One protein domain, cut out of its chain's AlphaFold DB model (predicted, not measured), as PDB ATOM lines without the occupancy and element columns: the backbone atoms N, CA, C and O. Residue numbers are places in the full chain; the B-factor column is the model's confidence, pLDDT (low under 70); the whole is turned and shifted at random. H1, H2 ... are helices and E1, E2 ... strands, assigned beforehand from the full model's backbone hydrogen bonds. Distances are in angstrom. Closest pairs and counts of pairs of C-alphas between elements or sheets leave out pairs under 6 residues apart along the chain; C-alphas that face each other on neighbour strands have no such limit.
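AT A GLANCE: This is residues 221 to 280 of the 280 residues of an uncharacterized protein of Mycoplasma iowae 695 (UniProt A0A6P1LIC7). A small head made of the short strand hairpin E1 and E2 and a long looped stretch, residues 234 to 252, leads into a helical arm in which the short helix H1 is followed by the long helix H2, folded back towards the head. Residues 249 to 250 of the looped stretch pair with residues 222 to 223 of E1, antiparallel, at the end of the loop that leads to H1. The printed part has 60 residues, with two named strands and then two named helices in the order E1, E2, H1, H2; the sheet has the order E1 - E2 and is antiparallel. The class is mixed, helices and strands, with under half of the residues, 28, in named elements. The whole is only just compact, close to loose, with a radius of gyration of the C-alphas of 12.4 A, and elongated, with spans of 38 by 23 by 17 A.

HOW THE PARTS SIT: E1, residues 221 to 223, and E2, residues 230 to 233, are antiparallel neighbours and form a hairpin, with 136 degrees between their directions. The C-alphas of Thr 223 and Asn 230 face each other at 4.5 A. N 222 and O 231 are within hydrogen-bond range at 2.9 A, and so are N 231 and O 222 at 2.9 A. H1, residues 253 to 257, and E1 are only just apart, their closest C-alphas 8.4 A from each other. H2, residues 263 to 278, is apart from E1 and from E2. H1 and H2 are close but not clearly touching, with the closest C-alphas, those of Leu 256 and Ala 266, 7.8 A apart. In H1 every O i to N i+4 pair is within hydrogen-bond range, and in H2 11 of 12 are.

IN THESE COORDINATES: E1 begins at C-alpha 221, (129.698, 162.320, 133.434), and has three residues. E2 has four residues and measures 10.0 A from first to last C-alpha. H1 has five residues, with 6.1 A from first to last C-alpha. H2 has 16 residues and measures 23.2 A, from C-alpha 263 at (127.940, 141.789, 125.546) to C-alpha 278 at (146.211, 154.972, 131.259).

THE WHOLE: The two C-alphas farthest apart, those of Lys 243 and Ser 262, are 37.7 A from each other. The printed part has no cut and ends at Phe 280, the chain's last residue. The link from E2 to H1 is long, with 19 residues; that from E1 to E2 is short and that from H1 to H2 tight. The mean pLDDT of the printed part is 76.2, and 25 residues are under 70: residue 254, residues 256 to 271 and residues 273 to 280.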
ATOM      1  N   LYS A 221     129.828 162.324 131.982       88.75
ATOM      2  CA  LYS A 221     129.698 162.320 133.434       88.75
ATOM      3  C   LYS A 221     130.825 161.507 134.081       88.75
ATOM      4  O   LYS A 221     131.004 160.339 133.748       88.75
ATOM      5  N   PHE A 222     131.476 162.098 135.077       90.44
ATOM      6  CA  PHE A 222     132.400 161.413 135.980       90.44
ATOM      7  C   PHE A 222     131.932 161.547 137.429       90.44
ATOM      8  O   PHE A 222     131.271 162.525 137.794       90.44
ATOM      9  N   THR A 223     132.282 160.574 138.262       90.38
ATOM     10  CA  THR A 223     131.908 160.495 139.672       90.38
ATOM     11  C   THR A 223     133.146 160.249 140.527       90.38
ATOM     12  O   THR A 223     133.925 159.339 140.260       90.38
ATOM     13  N   CYS A 224     133.336 161.062 141.568       92.81
ATOM     14  CA  CYS A 224     134.395 160.838 142.546       92.81
ATOM     15  C   CYS A 224     134.048 159.588 143.371       92.81
ATOM     16  O   CYS A 224     132.953 159.558 143.940       92.81
ATOM     17  N   PRO A 225     134.952 158.600 143.488       91.12
ATOM     18  CA  PRO A 225     134.658 157.338 144.167       91.12
ATOM     19  C   PRO A 225     134.470 157.499 145.679       91.12
ATOM     20  O   PRO A 225     133.740 156.729 146.291       91.12
ATOM     21  N   ASN A 226     135.099 158.512 146.283       90.38
ATOM     22  CA  ASN A 226     135.065 158.704 147.731       90.38
ATOM     23  C   ASN A 226     133.842 159.520 148.196       90.38
ATOM     24  O   ASN A 226     133.120 159.117 149.102       90.38
ATOM     25  N   CYS A 227     133.562 160.665 147.559       92.25
ATOM     26  CA  CYS A 227     132.464 161.553 147.982       92.25
ATOM     27  C   CYS A 227     131.240 161.568 147.060       92.25
ATOM     28  O   CYS A 227     130.336 162.375 147.280       92.25
ATOM     29  N   ASN A 228     131.207 160.745 146.007       90.56
ATOM     30  CA  ASN A 228     130.109 160.672 145.033       90.56
ATOM     31  C   ASN A 228     129.754 162.005 144.341       90.56
ATOM     32  O   ASN A 228     128.687 162.137 143.730       90.56
ATOM     33  N   THR A 229     130.643 163.004 144.401       90.56
ATOM     34  CA  THR A 229     130.489 164.252 143.642       90.56
ATOM     35  C   THR A 229     130.506 163.922 142.154       90.56
ATOM     36  O   THR A 229     131.282 163.075 141.720       90.56
ATOM     37  N   ASN A 230     129.658 164.587 141.370       92.25
ATOM     38  CA  ASN A 230     129.570 164.382 139.928       92.25
ATOM     39  C   ASN A 230     130.058 165.624 139.187       92.25
ATOM     40  O   ASN A 230     129.675 166.737 139.545       92.25
ATOM     41  N   ILE A 231     130.839 165.419 138.133       91.38
ATOM     42  CA  ILE A 231     131.278 166.472 137.213       91.38
ATOM     43  C   ILE A 231     130.997 166.054 135.770       91.38
ATOM     44  O   ILE A 231     130.692 164.891 135.494       91.38
ATOM     45  N   GLN A 232     131.104 167.011 134.854       90.19
ATOM     46  CA  GLN A 232     131.121 166.748 133.421       90.19
ATOM     47  C   GLN A 232     132.439 167.245 132.839       90.19
ATOM     48  O   GLN A 232     132.813 168.387 133.086       90.19
ATOM     49  N   SER A 233     133.128 166.388 132.094       86.31
ATOM     50  CA  SER A 233     134.418 166.706 131.472       86.31
ATOM     51  C   SER A 233     134.581 165.966 130.142       86.31
ATOM     52  O   SER A 233     133.809 165.053 129.838       86.31
ATOM     53  N   GLU A 234     135.553 166.370 129.330       84.38
ATOM     54  CA  GLU A 234     135.983 165.595 128.160       84.38
ATOM     55  C   GLU A 234     136.737 164.331 128.618       84.38
ATOM     56  O   GLU A 234     137.354 164.337 129.681       84.38
ATOM     57  N   LEU A 235     136.721 163.247 127.827       78.25
ATOM     58  CA  LEU A 235     137.403 161.985 128.191       78.25
ATOM     59  C   LEU A 235     138.912 162.147 128.423       78.25
ATOM     60  O   LEU A 235     139.486 161.420 129.221       78.25
ATOM     61  N   LYS A 236     139.536 163.120 127.755       75.88
ATOM     62  CA  LYS A 236     140.990 163.336 127.761       75.88
ATOM     63  C   LYS A 236     141.489 164.200 128.920       75.88
ATOM     64  O   LYS A 236     142.647 164.600 128.932       75.88
ATOM     65  N   VAL A 237     140.615 164.559 129.859       78.50
ATOM     66  CA  VAL A 237     140.955 165.467 130.956       78.50
ATOM     67  C   VAL A 237     140.908 164.715 132.279       78.50
ATOM     68  O   VAL A 237     139.829 164.428 132.803       78.50
ATOM     69  N   ARG A 238     142.085 164.473 132.865       81.62
ATOM     70  CA  ARG A 238     142.203 164.002 134.250       81.62
ATOM     71  C   ARG A 238     141.719 165.092 135.200       81.62
ATOM     72  O   ARG A 238     142.197 166.225 135.167       81.62
ATOM     73  N   THR A 239     140.750 164.757 136.046       86.56
ATOM     74  CA  THR A 239     140.182 165.700 137.015       86.56
ATOM     75  C   THR A 239     140.279 165.119 138.415       86.56
ATOM     76  O   THR A 239     139.841 163.996 138.658       86.56
ATOM     77  N   ILE A 240     140.809 165.909 139.348       91.12
ATOM     78  CA  ILE A 240     140.971 165.525 140.753       91.12
ATOM     79  C   ILE A 240     139.885 166.199 141.591       91.12
ATOM     80  O   ILE A 240     139.587 167.388 141.445       91.12
ATOM     81  N   CYS A 241     139.274 165.445 142.500       92.38
ATOM     82  CA  CYS A 241     138.330 165.979 143.465       92.38
ATOM     83  C   CYS A 241     139.059 166.785 144.538       92.38
ATOM     84  O   CYS A 241     139.636 166.208 145.448       92.38
ATOM     85  N   GLY A 242     138.938 168.115 144.527       90.75
ATOM     86  CA  GLY A 242     139.569 168.973 145.544       90.75
ATOM     87  C   GLY A 242     139.144 168.713 147.001       90.75
ATOM     88  O   GLY A 242     139.778 169.223 147.913       90.75
ATOM     89  N   LYS A 243     138.084 167.923 147.240       87.88
ATOM     90  CA  LYS A 243     137.674 167.496 148.591       87.88
ATOM     91  C   LYS A 243     138.369 166.221 149.056       87.88
ATOM     92  O   LYS A 243     138.669 166.087 150.233       87.88
ATOM     93  N   CYS A 244     138.527 165.261 148.150       91.12
ATOM     94  CA  CYS A 244     138.991 163.909 148.474       91.12
ATOM     95  C   CYS A 244     140.419 163.653 148.005       91.12
ATOM     96  O   CYS A 244     140.997 162.647 148.377       91.12
ATOM     97  N   ASN A 245     140.947 164.540 147.164       90.75
ATOM     98  CA  ASN A 245     142.180 164.376 146.408       90.75
ATOM     99  C   ASN A 245     142.234 163.091 145.556       90.75
ATOM    100  O   ASN A 245     143.306 162.672 145.141       90.75
ATOM    101  N   GLU A 246     141.068 162.500 145.283       87.38
ATOM    102  CA  GLU A 246     140.883 161.307 144.456       87.38
ATOM    103  C   GLU A 246     140.513 161.699 143.025       87.38
ATOM    104  O   GLU A 246     139.798 162.686 142.803       87.38
ATOM    105  N   GLU A 247     140.943 160.893 142.062       88.38
ATOM    106  CA  GLU A 247     140.588 161.068 140.657       88.38
ATOM    107  C   GLU A 247     139.106 160.734 140.411       88.38
ATOM    108  O   GLU A 247     138.528 159.812 140.993       88.38
ATOM    109  N   PHE A 248     138.449 161.531 139.570       90.25
ATOM    110  CA  PHE A 248     137.074 161.267 139.162       90.25
ATOM    111  C   PHE A 248     137.022 160.098 138.167       90.25
ATOM    112  O   PHE A 248     137.685 160.128 137.136       90.25
ATOM    113  N   LEU A 249     136.171 159.104 138.435       85.88
ATOM    114  CA  LEU A 249     135.999 157.925 137.581       85.88
ATOM    115  C   LEU A 249     134.859 158.121 136.583       85.88
ATOM    116  O   LEU A 249     133.839 158.738 136.899       85.88
ATOM    117  N   PHE A 250     135.006 157.578 135.378       85.12
ATOM    118  CA  PHE A 250     133.977 157.663 134.345       85.12
ATOM    119  C   PHE A 250     132.675 156.978 134.793       85.12
ATOM    120  O   PHE A 250     132.681 155.841 135.254       85.12
ATOM    121  N   ASN A 251     131.536 157.667 134.654       82.06
ATOM    122  CA  ASN A 251     130.230 157.155 135.079       82.06
ATOM    123  C   ASN A 251     129.082 157.725 134.225       82.06
ATOM    124  O   ASN A 251     128.099 158.286 134.731       82.06
ATOM    125  N   ASP A 252     129.196 157.606 132.901       81.06
ATOM    126  CA  ASP A 252     128.145 158.014 131.967       81.06
ATOM    127  C   ASP A 252     127.364 156.807 131.439       81.06
ATOM    128  O   ASP A 252     127.524 156.357 130.306       81.06
ATOM    129  N   ARG A 253     126.469 156.295 132.290       72.31
ATOM    130  CA  ARG A 253     125.641 155.115 132.003       72.31
ATOM    131  C   ARG A 253     124.881 155.208 130.674       72.31
ATOM    132  O   ARG A 253     124.821 154.234 129.940       72.31
ATOM    133  N   ARG A 254     124.360 156.391 130.331       67.25
ATOM    134  CA  ARG A 254     123.626 156.614 129.073       67.25
ATOM    135  C   ARG A 254     124.525 156.511 127.844       67.25
ATOM    136  O   ARG A 254     124.058 156.084 126.795       67.25
ATOM    137  N   TYR A 255     125.785 156.934 127.951       71.69
ATOM    138  CA  TYR A 255     126.752 156.758 126.871       71.69
ATOM    139  C   TYR A 255     127.087 155.280 126.671       71.69
ATOM    140  O   TYR A 255     127.021 154.813 125.535       71.69
ATOM    141  N   LEU A 256     127.345 154.554 127.765       67.00
ATOM    142  CA  LEU A 256     127.580 153.110 127.734       67.00
ATOM    143  C   LEU A 256     126.383 152.388 127.102       67.00
ATOM    144  O   LEU A 256     126.534 151.764 126.065       67.00
ATOM    145  N   GLU A 257     125.171 152.587 127.622       66.06
ATOM    146  CA  GLU A 257     123.939 151.968 127.105       66.06
ATOM    147  C   GLU A 257     123.667 152.282 125.623       66.06
ATOM    148  O   GLU A 257     123.098 151.460 124.916       66.06
ATOM    149  N   SER A 258     124.099 153.445 125.123       63.91
ATOM    150  CA  SER A 258     123.915 153.831 123.716       63.91
ATOM    151  C   SER A 258     124.894 153.186 122.728       63.91
ATOM    152  O   SER A 258     124.754 153.390 121.521       63.91
ATOM    153  N   LYS A 259     125.914 152.483 123.230       63.16
ATOM    154  CA  LYS A 259     126.995 151.864 122.447       63.16
ATOM    155  C   LYS A 259     126.985 150.335 122.506       63.16
ATOM    156  O   LYS A 259     127.886 149.714 121.960       63.16
ATOM    157  N   LEU A 260     125.983 149.751 123.159       60.16
ATOM    158  CA  LEU A 260     125.885 148.325 123.438       60.16
ATOM    159  C   LEU A 260     124.795 147.682 122.575       60.16
ATOM    160  O   LEU A 260     123.625 147.754 122.941       60.16
ATOM    161  N   ASP A 261     125.176 147.016 121.482       57.97
ATOM    162  CA  ASP A 261     124.289 146.079 120.770       57.97
ATOM    163  C   ASP A 261     124.564 144.614 121.181       57.97
ATOM    164  O   ASP A 261     123.744 143.728 120.934       57.97
ATOM    165  N   SER A 262     125.691 144.338 121.859       58.00
ATOM    166  CA  SER A 262     126.032 143.019 122.415       58.00
ATOM    167  C   SER A 262     126.965 143.088 123.640       58.00
ATOM    168  O   SER A 262     127.580 144.113 123.938       58.00
ATOM    169  N   LEU A 263     127.088 141.964 124.356       51.47
ATOM    170  CA  LEU A 263     127.940 141.789 125.546       51.47
ATOM    171  C   LEU A 263     129.450 141.862 125.237       51.47
ATOM    172  O   LEU A 263     130.249 142.125 126.131       51.47
ATOM    173  N   GLU A 264     129.834 141.629 123.983       63.59
ATOM    174  CA  GLU A 264     131.225 141.647 123.510       63.59
ATOM    175  C   GLU A 264     131.690 143.080 123.222       63.59
ATOM    176  O   GLU A 264     132.736 143.501 123.707       63.59
ATOM    177  N   GLN A 265     130.817 143.890 122.615       62.44
ATOM    178  CA  GLN A 265     131.030 145.333 122.436       62.44
ATOM    179  C   GLN A 265     131.128 146.088 123.772       62.44
ATOM    180  O   GLN A 265     131.772 147.131 123.858       62.44
ATOM    181  N   ALA A 266     130.509 145.557 124.834       55.44
ATOM    182  CA  ALA A 266     130.630 146.105 126.182       55.44
ATOM    183  C   ALA A 266     132.046 146.009 126.735       55.44
ATOM    184  O   ALA A 266     132.515 146.950 127.370       55.44
ATOM    185  N   LYS A 267     132.702 144.871 126.501       60.56
ATOM    186  CA  LYS A 267     134.062 144.619 126.971       60.56
ATOM    187  C   LYS A 267     135.060 145.454 126.180       60.56
ATOM    188  O   LYS A 267     135.828 146.177 126.792       60.56
ATOM    189  N   GLU A 268     134.941 145.484 124.852       68.81
ATOM    190  CA  GLU A 268     135.804 146.312 123.996       68.81
ATOM    191  C   GLU A 268     135.711 147.810 124.326       68.81
ATOM    192  O   GLU A 268     136.718 148.515 124.335       68.81
ATOM    193  N   LEU A 269     134.508 148.316 124.626       66.00
ATOM    194  CA  LEU A 269     134.326 149.716 125.010       66.00
ATOM    195  C   LEU A 269     134.925 150.024 126.387       66.00
ATOM    196  O   LEU A 269     135.457 151.116 126.577       66.00
ATOM    197  N   LEU A 270     134.814 149.098 127.342       63.31
ATOM    198  CA  LEU A 270     135.426 149.244 128.663       63.31
ATOM    199  C   LEU A 270     136.953 149.225 128.560       63.31
ATOM    200  O   LEU A 270     137.582 150.152 129.058       63.31
ATOM    201  N   ASP A 271     137.517 148.268 127.824       68.50
ATOM    202  CA  ASP A 271     138.962 148.153 127.604       68.50
ATOM    203  C   ASP A 271     139.525 149.407 126.903       68.50
ATOM    204  O   ASP A 271     140.568 149.924 127.297       68.50
ATOM    205  N   PHE A 272     138.805 149.961 125.916       70.44
ATOM    206  CA  PHE A 272     139.181 151.212 125.242       70.44
ATOM    207  C   PHE A 272     139.137 152.437 126.172       70.44
ATOM    208  O   PHE A 272     140.009 153.307 126.119       70.44
ATOM    209  N   ILE A 273     138.110 152.539 127.023       67.44
ATOM    210  CA  ILE A 273     138.012 153.634 127.999       67.44
ATOM    211  C   ILE A 273     139.143 153.518 129.027       67.44
ATOM    212  O   ILE A 273     139.740 154.530 129.386       67.44
ATOM    213  N   GLU A 274     139.457 152.306 129.481       66.06
ATOM    214  CA  GLU A 274     140.552 152.058 130.419       66.06
ATOM    215  C   GLU A 274     141.926 152.359 129.802       66.06
ATOM    216  O   GLU A 274     142.762 152.957 130.479       66.06
ATOM    217  N   SER A 275     142.149 152.052 128.517       68.38
ATOM    218  CA  SER A 275     143.411 152.377 127.835       68.38
ATOM    219  C   SER A 275     143.620 153.885 127.653       68.38
ATOM    220  O   SER A 275     144.703 154.390 127.937       68.38
ATOM    221  N   GLU A 276     142.583 154.639 127.262       65.25
ATOM    222  CA  GLU A 276     142.673 156.108 127.127       65.25
ATOM    223  C   GLU A 276     142.903 156.810 128.479       65.25
ATOM    224  O   GLU A 276     143.467 157.900 128.522       65.25
ATOM    225  N   LEU A 277     142.500 156.196 129.597       62.75
ATOM    226  CA  LEU A 277     142.761 156.714 130.946       62.75
ATOM    227  C   LEU A 277     144.169 156.375 131.469       62.75
ATOM    228  O   LEU A 277     144.623 157.001 132.432       62.75
ATOM    229  N   GLN A 278     144.857 155.396 130.873       58.78
ATOM    230  CA  GLN A 278     146.211 154.972 131.259       58.78
ATOM    231  C   GLN A 278     147.326 155.659 130.450       58.78
ATOM    232  O   GLN A 278     148.450 155.735 130.940       58.78
ATOM    233  N   GLU A 279     147.042 156.178 129.250       52.22
ATOM    234  CA  GLU A 279     148.040 156.822 128.369       52.22
ATOM    235  C   GLU A 279     148.364 158.301 128.696       52.22
ATOM    236  O   GLU A 279     149.221 158.901 128.043       52.22
ATOM    237  N   PHE A 280     147.747 158.885 129.729       47.16
ATOM    238  CA  PHE A 280     148.017 160.243 130.243       47.16
ATOM    239  C   PHE A 280     148.376 160.218 131.722       47.16
ATOM    240  O   PHE A 280     148.996 161.184 132.214       47.16
TER     241      PHE A 280